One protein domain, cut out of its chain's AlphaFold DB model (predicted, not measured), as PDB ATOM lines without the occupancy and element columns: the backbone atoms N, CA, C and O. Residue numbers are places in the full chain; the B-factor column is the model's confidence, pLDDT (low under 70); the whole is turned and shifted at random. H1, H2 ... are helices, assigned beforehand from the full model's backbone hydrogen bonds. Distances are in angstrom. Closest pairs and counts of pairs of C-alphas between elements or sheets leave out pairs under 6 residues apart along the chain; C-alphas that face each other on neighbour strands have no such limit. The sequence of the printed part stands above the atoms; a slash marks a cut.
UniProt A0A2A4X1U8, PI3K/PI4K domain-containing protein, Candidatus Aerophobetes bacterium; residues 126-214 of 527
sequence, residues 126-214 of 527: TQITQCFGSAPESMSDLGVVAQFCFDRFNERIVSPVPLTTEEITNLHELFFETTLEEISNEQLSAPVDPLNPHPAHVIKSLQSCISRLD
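Overview. This is residues 126 to 214 of the 527 residues of the protein "PI3K/PI4K domain-containing protein" of Candidatus Aerophobetes bacterium (UniProt A0A2A4X1U8). This is a rounded cluster of five crossed helices, with H2 and H3 facing each other across a narrow gap and running in nearly opposite directions. H1, H4 and H5 each touch both of them: H1 packs on one side, H4 lies near the start of H2 and the end of H3, and H5 begins beside H2 and crosses H3. Residues 158 to 164, between H2 and H3, stick out from the body. The printed part has 89 residues with five named helices, in the order H1 to H5 along the chain, and no named strand, so its class is all helix. It is compact, with a radius of gyration of the C-alphas of 12.6 A and spans of 36 by 29 by 24 A.

Along the chain. Find C-alpha 126 at (-26.452, -5.500, -61.271); here H1 begins, residues 126 to 132. Move on to C-alpha 142 at (-41.113, -1.659, -64.444), where H2 begins; it runs over residues 142 to 156 and is 20.7 A long from first to last C-alpha. H3 follows at residues 165 to 176, 16.1 A long, and H4 at residues 181 to 188, 10.4 A long. H5, residues 199 to 214, is 22.3 A long and ends at C-alpha 214, at (-24.566, -21.901, -82.441).

Arrangement. Start at Phe 132: its C-alpha is 6.6 A from that of Arg 152, the closest pair of H1 and H2. H2 touches H1 with residues 149 to 153 alone, the same way at a steep tilt of 37 degrees, only just beyond shallow. H1 also touches H3, closest at the C-alphas of Cys 131 and Leu 171, 6.8 A. H2 and H3 are near each other, with 7 pairs of C-alphas within 10 A. H2 and H4 only just touch, with 3 pairs of C-alphas within 8 A, the closest being Ala 146 and Ile 183 at 7.3 A. H3 and H4 touch only at the corner, closest at the C-alphas of Phe 175 and Glu 181, 5.6 A. Look next at Pro 199, whose C-alpha is 5.8 A from that of Phe 150, the closest pair of H5 and H2; H5 touches H2 with residues 199 to 200 alone. H5 touches H3, opposite ways at a steep tilt of 52 degrees, closest at the C-alphas of His 172 and Ile 203, 5.9 A. H5 and H4 touch about perpendicular, at 83 degrees, with the C-alphas of Ser 184 and Ala 200 closest at 5.5 A. H1 is apart from H4 and H5. In each of the five helices every backbone O i to N i+4 pair is within hydrogen-bond range.

Size, cuts and confidence. The two C-alphas farthest apart are those of Glu 137 and Leu 213, 37.2 A. The printed part has no cut. The link from H3 to H4 is tight, the other three are short, and no link is long. The mean pLDDT of the printed part is 93.9, and no printed residue is under 70.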
ATOM      1  N   THR A 126     -27.694  -4.882 -60.800       90.00
ATOM      2  CA  THR A 126     -26.452  -5.500 -61.271       90.00
ATOM      3  C   THR A 126     -26.513  -5.921 -62.740       90.00
ATOM      4  O   THR A 126     -25.597  -5.578 -63.477       90.00
ATOM      5  N   GLN A 127     -27.570  -6.605 -63.194       90.06
ATOM      6  CA  GLN A 127     -27.719  -7.023 -64.600       90.06
ATOM      7  C   GLN A 127     -27.845  -5.823 -65.547       90.06
ATOM      8  O   GLN A 127     -27.191  -5.783 -66.586       90.06
ATOM      9  N   ILE A 128     -28.629  -4.809 -65.165       92.75
ATOM     10  CA  ILE A 128     -28.762  -3.577 -65.961       92.75
ATOM     11  C   ILE A 128     -27.419  -2.841 -66.018       92.75
ATOM     12  O   ILE A 128     -26.967  -2.448 -67.092       92.75
ATOM     13  N   THR A 129     -26.735  -2.718 -64.877       92.88
ATOM     14  CA  THR A 129     -25.404  -2.096 -64.798       92.88
ATOM     15  C   THR A 129     -24.366  -2.883 -65.596       92.88
ATOM     16  O   THR A 129     -23.486  -2.284 -66.203       92.88
ATOM     17  N   GLN A 130     -24.469  -4.210 -65.649       92.44
ATOM     18  CA  GLN A 130     -23.599  -5.046 -66.471       92.44
ATOM     19  C   GLN A 130     -23.805  -4.780 -67.970       92.44
ATOM     20  O   GLN A 130     -22.821  -4.733 -68.703       92.44
ATOM     21  N   CYS A 131     -25.047  -4.574 -68.418       91.69
ATOM     22  CA  CYS A 131     -25.349  -4.306 -69.828       91.69
ATOM     23  C   CYS A 131     -25.039  -2.858 -70.242       91.69
ATOM     24  O   CYS A 131     -24.527  -2.626 -71.332       91.69
ATOM     25  N   PHE A 132     -25.341  -1.877 -69.384       95.06
ATOM     26  CA  PHE A 132     -25.352  -0.455 -69.760       95.06
ATOM     27  C   PHE A 132     -24.449   0.443 -68.902       95.06
ATOM     28  O   PHE A 132     -24.466   1.666 -69.044       95.06
ATOM     29  N   GLY A 133     -23.682  -0.122 -67.968       94.12
ATOM     30  CA  GLY A 133     -22.782   0.613 -67.068       94.12
ATOM     31  C   GLY A 133     -23.476   1.407 -65.954       94.12
ATOM     32  O   GLY A 133     -22.802   1.942 -65.077       94.12
ATOM     33  N   SER A 134     -24.809   1.492 -65.959       93.94
ATOM     34  CA  SER A 134     -25.621   2.145 -64.927       93.94
ATOM     35  C   SER A 134     -27.034   1.563 -64.894       93.94
ATOM     36  O   SER A 134     -27.479   0.968 -65.873       93.94
ATOM     37  N   ALA A 135     -27.736   1.754 -63.778       93.88
ATOM     38  CA  ALA A 135     -29.148   1.421 -63.608       93.88
ATOM     39  C   ALA A 135     -29.977   2.713 -63.435       93.88
ATOM     40  O   ALA A 135     -29.408   3.735 -63.033       93.88
ATOM     41  N   PRO A 136     -31.292   2.699 -63.723       93.56
ATOM     42  CA  PRO A 136     -32.147   3.853 -63.466       93.56
ATOM     43  C   PRO A 136     -32.237   4.144 -61.961       93.56
ATOM     44  O   PRO A 136     -32.113   3.245 -61.129       93.56
ATOM     45  N   GLU A 137     -32.487   5.408 -61.606       92.06
ATOM     46  CA  GLU A 137     -32.605   5.836 -60.201       92.06
ATOM     47  C   GLU A 137     -33.764   5.140 -59.475       92.06
ATOM     48  O   GLU A 137     -33.676   4.845 -58.283       92.06
ATOM     49  N   SER A 138     -34.844   4.852 -60.208       92.50
ATOM     50  CA  SER A 138     -36.007   4.127 -59.710       92.50
ATOM     51  C   SER A 138     -36.105   2.754 -60.364       92.50
ATOM     52  O   SER A 138     -36.237   2.641 -61.580       92.50
ATOM     53  N   MET A 139     -36.086   1.718 -59.528       93.19
ATOM     54  CA  MET A 139     -36.312   0.321 -59.917       93.19
ATOM     55  C   MET A 139     -37.715  -0.176 -59.522       93.19
ATOM     56  O   MET A 139     -38.016  -1.353 -59.694       93.19
ATOM     57  N   SER A 140     -38.563   0.685 -58.941       92.12
ATOM     58  CA  SER A 140     -39.891   0.295 -58.439       92.12
ATOM     59  C   SER A 140     -40.980   0.281 -59.511       92.12
ATOM     60  O   SER A 140     -42.029  -0.315 -59.296       92.12
ATOM     61  N   ASP A 141     -40.749   0.958 -60.637       94.25
ATOM     62  CA  ASP A 141     -41.668   1.030 -61.772       94.25
ATOM     63  C   ASP A 141     -41.045   0.307 -62.972       94.25
ATOM     64  O   ASP A 141     -40.059   0.770 -63.551       94.25
ATOM     65  N   LEU A 142     -41.617  -0.841 -63.342       93.00
ATOM     66  CA  LEU A 142     -41.113  -1.659 -64.444       93.00
ATOM     67  C   LEU A 142     -41.186  -0.947 -65.798       93.00
ATOM     68  O   LEU A 142     -40.322  -1.187 -66.637       93.00
ATOM     69  N   GLY A 143     -42.153  -0.047 -66.005       95.00
ATOM     70  CA  GLY A 143     -42.253   0.738 -67.234       95.00
ATOM     71  C   GLY A 143     -41.076   1.699 -67.385       95.00
ATOM     72  O   GLY A 143     -40.474   1.782 -68.454       95.00
ATOM     73  N   VAL A 144     -40.680   2.359 -66.291       94.81
ATOM     74  CA  VAL A 144     -39.497   3.240 -66.261       94.81
ATOM     75  C   VAL A 144     -38.213   2.446 -66.502       94.81
ATOM     76  O   VAL A 144     -37.351   2.884 -67.264       94.81
ATOM     77  N   VAL A 145     -38.088   1.261 -65.896       94.81
ATOM     78  CA  VAL A 145     -36.920   0.386 -66.092       94.81
ATOM     79  C   VAL A 145     -36.833  -0.109 -67.538       94.81
ATOM     80  O   VAL A 145     -35.752  -0.063 -68.128       94.81
ATOM     81  N   ALA A 146     -37.951  -0.544 -68.124       95.81
ATOM     82  CA  ALA A 146     -38.010  -0.990 -69.514       95.81
ATOM     83  C   ALA A 146     -37.614   0.138 -70.475       95.81
ATOM     84  O   ALA A 146     -36.714  -0.048 -71.294       95.81
ATOM     85  N   GLN A 147     -38.210   1.324 -70.316       96.75
ATOM     86  CA  GLN A 147     -37.903   2.491 -71.142       96.75
ATOM     87  C   GLN A 147     -36.425   2.879 -71.044       96.75
ATOM     88  O   GLN A 147     -35.774   3.060 -72.070       96.75
ATOM     89  N   PHE A 148     -35.859   2.906 -69.831       97.00
ATOM     90  CA  PHE A 148     -34.426   3.134 -69.640       97.00
ATOM     91  C   PHE A 148     -33.583   2.120 -70.425       97.00
ATOM     92  O   PHE A 148     -32.649   2.505 -71.125       97.00
ATOM     93  N   CYS A 149     -33.909   0.828 -70.344       97.25
ATOM     94  CA  CYS A 149     -33.165  -0.215 -71.052       97.25
ATOM     95  C   CYS A 149     -33.281  -0.078 -72.579       97.25
ATOM     96  O   CYS A 149     -32.288  -0.244 -73.289       97.25
ATOM     97  N   PHE A 150     -34.468   0.254 -73.092       97.50
ATOM     98  CA  PHE A 150     -34.702   0.490 -74.518       97.50
ATOM     99  C   PHE A 150     -33.940   1.718 -75.026       97.50
ATOM    100  O   PHE A 150     -33.302   1.649 -76.078       97.50
ATOM    101  N   ASP A 151     -33.919   2.807 -74.258       96.88
ATOM    102  CA  ASP A 151     -33.170   4.018 -74.596       96.88
ATOM    103  C   ASP A 151     -31.660   3.771 -74.581       96.88
ATOM    104  O   ASP A 151     -30.967   4.122 -75.538       96.88
ATOM    105  N   ARG A 152     -31.145   3.074 -73.560       97.62
ATOM    106  CA  ARG A 152     -29.728   2.687 -73.498       97.62
ATOM    107  C   ARG A 152     -29.322   1.760 -74.634       97.62
ATOM    108  O   ARG A 152     -28.230   1.916 -75.179       97.62
ATOM    109  N   PHE A 153     -30.189   0.837 -75.043       97.56
ATOM    110  CA  PHE A 153     -29.936   0.028 -76.230       97.56
ATOM    111  C   PHE A 153     -29.882   0.889 -77.500       97.56
ATOM    112  O   PHE A 153     -28.936   0.772 -78.276       97.56
ATOM    113  N   ASN A 154     -30.833   1.808 -77.684       96.31
ATOM    114  CA  ASN A 154     -30.844   2.731 -78.822       96.31
ATOM    115  C   ASN A 154     -29.596   3.634 -78.873       96.31
ATOM    116  O   ASN A 154     -29.105   3.955 -79.957       96.31
ATOM    117  N   GLU A 155     -29.061   4.040 -77.721       95.31
ATOM    118  CA  GLU A 155     -27.769   4.731 -77.620       95.31
ATOM    119  C   GLU A 155     -26.594   3.807 -77.969       95.31
ATOM    120  O   GLU A 155     -25.655   4.211 -78.658       95.31
ATOM    121  N   ARG A 156     -26.641   2.551 -77.522       95.56
ATOM    122  CA  ARG A 156     -25.579   1.569 -77.751       95.56
ATOM    123  C   ARG A 156     -25.446   1.188 -79.223       95.56
ATOM    124  O   ARG A 156     -24.319   1.029 -79.699       95.56
ATOM    125  N   ILE A 157     -26.557   1.048 -79.941       95.06
ATOM    126  CA  ILE A 157     -26.538   0.611 -81.340       95.06
ATOM    127  C   ILE A 157     -26.056   1.676 -82.316       95.06
ATOM    128  O   ILE A 157     -25.744   1.318 -83.437       95.06
ATOM    129  N   VAL A 158     -25.959   2.949 -81.918       94.19
ATOM    130  CA  VAL A 158     -25.365   4.007 -82.762       94.19
ATOM    131  C   VAL A 158     -23.851   4.158 -82.561       94.19
ATOM    132  O   VAL A 158     -23.232   5.066 -83.116       94.19
ATOM    133  N   SER A 159     -23.251   3.301 -81.732       95.06
ATOM    134  CA  SER A 159     -21.812   3.268 -81.467       95.06
ATOM    135  C   SER A 159     -21.043   2.596 -82.614       95.06
ATOM    136  O   SER A 159     -21.516   1.596 -83.151       95.06
ATOM    137  N   PRO A 160     -19.809   3.038 -82.935       94.06
ATOM    138  CA  PRO A 160     -18.958   2.364 -83.922       94.06
ATOM    139  C   PRO A 160     -18.414   1.005 -83.447       94.06
ATOM    140  O   PRO A 160     -17.688   0.346 -84.191       94.06
ATOM    141  N   VAL A 161     -18.697   0.603 -82.205       95.69
ATOM    142  CA  VAL A 161     -18.251  -0.673 -81.636       95.69
ATOM    143  C   VAL A 161     -19.276  -1.764 -81.972       95.69
ATOM    144  O   VAL A 161     -20.444  -1.602 -81.603       95.69
ATOM    145  N   PRO A 162     -18.875  -2.883 -82.610       96.50
ATOM    146  CA  PRO A 162     -19.791  -3.983 -82.897       96.50
ATOM    147  C   PRO A 162     -20.486  -4.503 -81.628       96.50
ATOM    148  O   PRO A 162     -19.866  -4.546 -80.566       96.50
ATOM    149  N   LEU A 163     -21.758  -4.898 -81.714       97.25
ATOM    150  CA  LEU A 163     -22.405  -5.689 -80.658       97.25
ATOM    151  C   LEU A 163     -21.850  -7.113 -80.691       97.25
ATOM    152  O   LEU A 163     -21.901  -7.762 -81.738       97.25
ATOM    153  N   THR A 164     -21.339  -7.610 -79.569       95.50
ATOM    154  CA  THR A 164     -20.822  -8.984 -79.507       95.50
ATOM    155  C   THR A 164     -21.949  -9.998 -79.320       95.50
ATOM    156  O   THR A 164     -23.030  -9.675 -78.830       95.50
ATOM    157  N   THR A 165     -21.686 -11.259 -79.667       92.19
ATOM    158  CA  THR A 165     -22.623 -12.368 -79.404       92.19
ATOM    159  C   THR A 165     -22.965 -12.482 -77.907       92.19
ATOM    160  O   THR A 165     -24.119 -12.712 -77.546       92.19
ATOM    161  N   GLU A 166     -21.978 -12.265 -77.030       93.88
ATOM    162  CA  GLU A 166     -22.167 -12.238 -75.572       93.88
ATOM    163  C   GLU A 166     -23.055 -11.063 -75.140       93.88
ATOM    164  O   GLU A 166     -23.976 -11.248 -74.349       93.88
ATOM    165  N   GLU A 167     -22.834  -9.868 -75.693       95.94
ATOM    166  CA  GLU A 167     -23.652  -8.687 -75.404       95.94
ATOM    167  C   GLU A 167     -25.113  -8.891 -75.830       95.94
ATOM    168  O   GLU A 167     -26.018  -8.606 -75.050       95.94
ATOM    169  N   ILE A 168     -25.355  -9.446 -77.022       96.31
ATOM    170  CA  ILE A 168     -26.712  -9.744 -77.510       96.31
ATOM    171  C   ILE A 168     -27.398 -10.789 -76.619       96.31
ATOM    172  O   ILE A 168     -28.574 -10.626 -76.292       96.31
ATOM    173  N   THR A 169     -26.663 -11.812 -76.170       94.25
ATOM    174  CA  THR A 169     -27.188 -12.831 -75.248       94.25
ATOM    175  C   THR A 169     -27.577 -12.210 -73.905       94.25
ATOM    176  O   THR A 169     -28.707 -12.394 -73.462       94.25
ATOM    177  N   ASN A 170     -26.705 -11.390 -73.309       95.25
ATOM    178  CA  ASN A 170     -26.991 -10.694 -72.049       95.25
ATOM    179  C   ASN A 170     -28.205  -9.754 -72.170       95.25
ATOM    180  O   ASN A 170     -29.031  -9.676 -71.262       95.25
ATOM    181  N   LEU A 171     -28.335  -9.049 -73.299       96.81
ATOM    182  CA  LEU A 171     -29.487  -8.188 -73.574       96.81
ATOM    183  C   LEU A 171     -30.775  -8.998 -73.754       96.81
ATOM    184  O   LEU A 171     -31.832  -8.567 -73.297       96.81
ATOM    185  N   HIS A 172     -30.704 -10.174 -74.383       96.62
ATOM    186  CA  HIS A 172     -31.851 -11.069 -74.495       96.62
ATOM    187  C   HIS A 172     -32.285 -11.598 -73.128       96.62
ATOM    188  O   HIS A 172     -33.470 -11.520 -72.814       96.62
ATOM    189  N   GLU A 173     -31.351 -12.078 -72.304       95.12
ATOM    190  CA  GLU A 173     -31.636 -12.489 -70.924       95.12
ATOM    191  C   GLU A 173     -32.292 -11.341 -70.149       95.12
ATOM    192  O   GLU A 173     -33.344 -11.522 -69.538       95.12
ATOM    193  N   LEU A 174     -31.744 -10.124 -70.248       95.50
ATOM    194  CA  LEU A 174     -32.319  -8.945 -69.605       95.50
ATOM    195  C   LEU A 174     -33.756  -8.671 -70.074       95.50
ATOM    196  O   LEU A 174     -34.618  -8.395 -69.242       95.50
ATOM    197  N   PHE A 175     -34.029  -8.729 -71.379       96.44
ATOM    198  CA  PHE A 175     -35.328  -8.341 -71.940       96.44
ATOM    199  C   PHE A 175     -36.397  -9.433 -71.817       96.44
ATOM    200  O   PHE A 175     -37.574  -9.088 -71.736       96.44
ATOM    201  N   PHE A 176     -36.011 -10.713 -71.815       95.75
ATOM    202  CA  PHE A 176     -36.931 -11.846 -71.978       95.75
ATOM    203  C   PHE A 176     -36.817 -12.937 -70.906       95.75
ATOM    204  O   PHE A 176     -37.645 -13.839 -70.903       95.75
ATOM    205  N   GLU A 177     -35.846 -12.872 -69.992       90.19
ATOM    206  CA  GLU A 177     -35.694 -13.834 -68.881       90.19
ATOM    207  C   GLU A 177     -35.784 -13.159 -67.499       90.19
ATOM    208  O   GLU A 177     -35.453 -13.742 -66.467       90.19
ATOM    209  N   THR A 178     -36.258 -11.910 -67.464       88.50
ATOM    210  CA  THR A 178     -36.511 -11.139 -66.236       88.50
ATOM    211  C   THR A 178     -37.964 -10.664 -66.182       88.50
ATOM    212  O   THR A 178     -38.768 -10.964 -67.062       88.50
ATOM    213  N   THR A 179     -38.333  -9.854 -65.184       88.38
ATOM    214  CA  THR A 179     -39.663  -9.212 -65.162       88.38
ATOM    215  C   THR A 179     -39.908  -8.225 -66.309       88.38
ATOM    216  O   THR A 179     -41.028  -7.742 -66.431       88.38
ATOM    217  N   LEU A 180     -38.911  -7.905 -67.146       93.56
ATOM    218  CA  LEU A 180     -39.137  -7.126 -68.372       93.56
ATOM    219  C   LEU A 180     -39.810  -7.940 -69.481       93.56
ATOM    220  O   LEU A 180     -40.296  -7.342 -70.437       93.56
ATOM    221  N   GLU A 181     -39.871  -9.270 -69.352       95.12
ATOM    222  CA  GLU A 181     -40.416 -10.167 -70.373       95.12
ATOM    223  C   GLU A 181     -41.831  -9.764 -70.812       95.12
ATOM    224  O   GLU A 181     -42.106  -9.733 -72.009       95.12
ATOM    225  N   GLU A 182     -42.714  -9.419 -69.872       95.19
ATOM    226  CA  GLU A 182     -44.100  -9.038 -70.179       95.19
ATOM    227  C   GLU A 182     -44.157  -7.794 -71.077       95.19
ATOM    228  O   GLU A 182     -44.783  -7.827 -72.137       95.19
ATOM    229  N   ILE A 183     -43.424  -6.737 -70.709       96.50
ATOM    230  CA  ILE A 183     -43.353  -5.488 -71.478       96.50
ATOM    231  C   ILE A 183     -42.693  -5.747 -72.835       96.50
ATOM    232  O   ILE A 183     -43.195  -5.307 -73.865       96.50
ATOM    233  N   SER A 184     -41.584  -6.488 -72.866       96.88
ATOM    234  CA  SER A 184     -40.886  -6.821 -74.110       96.88
ATOM    235  C   SER A 184     -41.777  -7.618 -75.066       96.88
ATOM    236  O   SER A 184     -41.807  -7.314 -76.257       96.88
ATOM    237  N   ASN A 185     -42.529  -8.603 -74.563       96.69
ATOM    238  CA  ASN A 185     -43.450  -9.421 -75.355       96.69
ATOM    239  C   ASN A 185     -44.653  -8.621 -75.868       96.69
ATOM    240  O   ASN A 185     -45.096  -8.866 -76.991       96.69
ATOM    241  N   GLU A 186     -45.153  -7.643 -75.108       96.62
ATOM    242  CA  GLU A 186     -46.181  -6.716 -75.597       96.62
ATOM    243  C   GLU A 186     -45.693  -5.980 -76.850       96.62
ATOM    244  O   GLU A 186     -46.405  -5.926 -77.857       96.62
ATOM    245  N   GLN A 187     -44.443  -5.508 -76.844       96.19
ATOM    246  CA  GLN A 187     -43.849  -4.832 -78.001       96.19
ATOM    247  C   GLN A 187     -43.700  -5.761 -79.212       96.19
ATOM    248  O   GLN A 187     -43.813  -5.295 -80.342       96.19
ATOM    249  N   LEU A 188     -43.510  -7.072 -79.001       95.06
ATOM    250  CA  LEU A 188     -43.412  -8.050 -80.092       95.06
ATOM    251  C   LEU A 188     -44.736  -8.287 -80.837       95.06
ATOM    252  O   LEU A 188     -44.720  -8.864 -81.924       95.06
ATOM    253  N   SER A 189     -45.873  -7.873 -80.268       93.31
ATOM    254  CA  SER A 189     -47.188  -8.021 -80.906       93.31
ATOM    255  C   SER A 189     -47.409  -7.048 -82.068       93.31
ATOM    256  O   SER A 189     -48.247  -7.299 -82.940       93.31
ATOM    257  N   ALA A 190     -46.653  -5.947 -82.102       90.19
ATOM    258  CA  ALA A 190     -46.721  -4.969 -83.173       90.19
ATOM    259  C   ALA A 190     -46.037  -5.494 -84.453       90.19
ATOM    260  O   ALA A 190     -45.057  -6.242 -84.390       90.19
ATOM    261  N   PRO A 191     -46.508  -5.094 -85.650       90.38
ATOM    262  CA  PRO A 191     -45.773  -5.347 -86.879       90.38
ATOM    263  C   PRO A 191     -44.378  -4.719 -86.825       90.38
ATOM    264  O   PRO A 191     -44.226  -3.547 -86.478       90.38
ATOM    265  N   VAL A 192     -43.365  -5.483 -87.234       91.31
ATOM    266  CA  VAL A 192     -41.985  -4.998 -87.314       91.31
ATOM    267  C   VAL A 192     -41.882  -3.896 -88.367       91.31
ATOM    268  O   VAL A 192     -42.101  -4.143 -89.555       91.31
ATOM    269  N   ASP A 193     -41.491  -2.697 -87.943       92.75
ATOM    270  CA  ASP A 193     -41.033  -1.645 -88.846       92.75
ATOM    271  C   ASP A 193     -39.519  -1.777 -89.064       92.75
ATOM    272  O   ASP A 193     -38.755  -1.497 -88.141       92.75
ATOM    273  N   PRO A 194     -39.050  -2.165 -90.261       93.75
ATOM    274  CA  PRO A 194     -37.624  -2.317 -90.505       93.75
ATOM    275  C   PRO A 194     -36.868  -0.981 -90.519       93.75
ATOM    276  O   PRO A 194     -35.650  -1.017 -90.412       93.75
ATOM    277  N   LEU A 195     -37.526   0.183 -90.642       94.19
ATOM    278  CA  LEU A 195     -36.844   1.490 -90.590       94.19
ATOM    279  C   LEU A 195     -36.567   1.948 -89.155       94.19
ATOM    280  O   LEU A 195     -35.568   2.616 -88.898       94.19
ATOM    281  N   ASN A 196     -37.465   1.618 -88.227       94.19
ATOM    282  CA  ASN A 196     -37.370   1.997 -86.822       94.19
ATOM    283  C   ASN A 196     -37.917   0.877 -85.918       94.19
ATOM    284  O   ASN A 196     -38.977   1.036 -85.303       94.19
ATOM    285  N   PRO A 197     -37.239  -0.282 -85.873       95.50
ATOM    286  CA  PRO A 197     -37.697  -1.419 -85.089       95.50
ATOM    287  C   PRO A 197     -37.592  -1.120 -83.594       95.50
ATOM    288  O   PRO A 197     -36.631  -0.506 -83.129       95.50
ATOM    289  N   HIS A 198     -38.554  -1.612 -82.813       96.94
ATOM    290  CA  HIS A 198     -38.455  -1.548 -81.359       96.94
ATOM    291  C   HIS A 198     -37.252  -2.387 -80.863       96.94
ATOM    292  O   HIS A 198     -37.054  -3.498 -81.372       96.94
ATOM    293  N   PRO A 199     -36.485  -1.942 -79.845       97.81
ATOM    294  CA  PRO A 199     -35.364  -2.695 -79.267       97.81
ATOM    295  C   PRO A 199     -35.658  -4.168 -78.962       97.81
ATOM    296  O   PRO A 199     -34.850  -5.041 -79.271       97.81
ATOM    297  N   ALA A 200     -36.847  -4.463 -78.428       97.69
ATOM    298  CA  ALA A 200     -37.295  -5.833 -78.166       97.69
ATOM    299  C   ALA A 200     -37.299  -6.716 -79.431       97.69
ATOM    300  O   ALA A 200     -36.807  -7.843 -79.386       97.69
ATOM    301  N   HIS A 201     -37.778  -6.206 -80.575       96.88
ATOM    302  CA  HIS A 201     -37.745  -6.948 -81.843       96.88
ATOM    303  C   HIS A 201     -36.317  -7.198 -82.320       96.88
ATOM    304  O   HIS A 201     -36.009  -8.297 -82.788       96.88
ATOM    305  N   VAL A 202     -35.445  -6.192 -82.200       97.12
ATOM    306  CA  VAL A 202     -34.040  -6.301 -82.606       97.12
ATOM    307  C   VAL A 202     -33.350  -7.405 -81.810       97.12
ATOM    308  O   VAL A 202     -32.830  -8.350 -82.398       97.12
ATOM    309  N   ILE A 203     -33.418  -7.338 -80.479       97.81
ATOM    310  CA  ILE A 203     -32.775  -8.313 -79.594       97.81
ATOM    311  C   ILE A 203     -33.363  -9.712 -79.769       97.81
ATOM    312  O   ILE A 203     -32.603 -10.671 -79.914       97.81
ATOM    313  N   LYS A 204     -34.696  -9.846 -79.820       97.00
ATOM    314  CA  LYS A 204     -35.336 -11.155 -79.984       97.00
ATOM    315  C   LYS A 204     -34.910 -11.830 -81.283       97.00
ATOM    316  O   LYS A 204     -34.456 -12.969 -81.266       97.00
ATOM    317  N   SER A 205     -35.026 -11.116 -82.402       95.81
ATOM    318  CA  SER A 205     -34.735 -11.682 -83.722       95.81
ATOM    319  C   SER A 205     -33.246 -11.980 -83.924       95.81
ATOM    320  O   SER A 205     -32.916 -13.008 -84.518       95.81
ATOM    321  N   LEU A 206     -32.339 -11.142 -83.402       95.38
ATOM    322  CA  LEU A 206     -30.899 -11.417 -83.430       95.38
ATOM    323  C   LEU A 206     -30.544 -12.640 -82.587       95.38
ATOM    324  O   LEU A 206     -29.821 -13.507 -83.076       95.38
ATOM    325  N   GLN A 207     -31.078 -12.755 -81.367       95.31
ATOM    326  CA  GLN A 207     -30.809 -13.916 -80.520       95.31
ATOM    327  C   GLN A 207     -31.373 -15.207 -81.124       95.31
ATOM    328  O   GLN A 207     -30.698 -16.238 -81.077       95.31
ATOM    329  N   SER A 208     -32.563 -15.166 -81.740       92.50
ATOM    330  CA  SER A 208     -33.106 -16.305 -82.497       92.50
ATOM    331  C   SER A 208     -32.145 -16.732 -83.612       92.50
ATOM    332  O   SER A 208     -31.834 -17.918 -83.737       92.50
ATOM    333  N   CYS A 209     -31.604 -15.775 -84.377       90.38
ATOM    334  CA  CYS A 209     -30.615 -16.062 -85.418       90.38
ATOM    335  C   CYS A 209     -29.336 -16.676 -84.829       90.38
ATOM    336  O   CYS A 209     -28.891 -17.723 -85.293       90.38
ATOM    337  N   ILE A 210     -28.759 -16.069 -83.787       88.88
ATOM    338  CA  ILE A 210     -27.532 -16.538 -83.118       88.88
ATOM    339  C   ILE A 210     -27.710 -17.954 -82.567       88.88
ATOM    340  O   ILE A 210     -26.891 -18.828 -82.838       88.88
ATOM    341  N   SER A 211     -28.817 -18.222 -81.875       86.94
ATOM    342  CA  SER A 211     -29.102 -19.543 -81.303       86.94
ATOM    343  C   SER A 211     -29.166 -20.627 -82.385       86.94
ATOM    344  O   SER A 211     -28.687 -21.748 -82.194       86.94
ATOM    345  N   ARG A 212     -29.699 -20.290 -83.569       82.00
ATOM    346  CA  ARG A 212     -29.678 -21.184 -84.735       82.00
ATOM    347  C   ARG A 212     -28.273 -21.380 -85.302       82.00
ATOM    348  O   ARG A 212     -27.970 -22.475 -85.783       82.00
ATOM    349  N   LEU A 213     -27.421 -20.357 -85.247       76.50
ATOM    350  CA  LEU A 213     -26.024 -20.445 -85.674       76.50
ATOM    351  C   LEU A 213     -25.200 -21.368 -84.774       76.50
ATOM    352  O   LEU A 213     -24.500 -22.254 -85.278       76.50
ATOM    353  N   ASP A 214     -25.337 -21.193 -83.463       71.75
ATOM    354  CA  ASP A 214     -24.566 -21.901 -82.441       71.75
ATOM    355  C   ASP A 214     -24.948 -23.382 -82.339       71.75
ATOM    356  O   ASP A 214     -24.115 -24.231 -82.014       71.75
TER     357      ASP A 214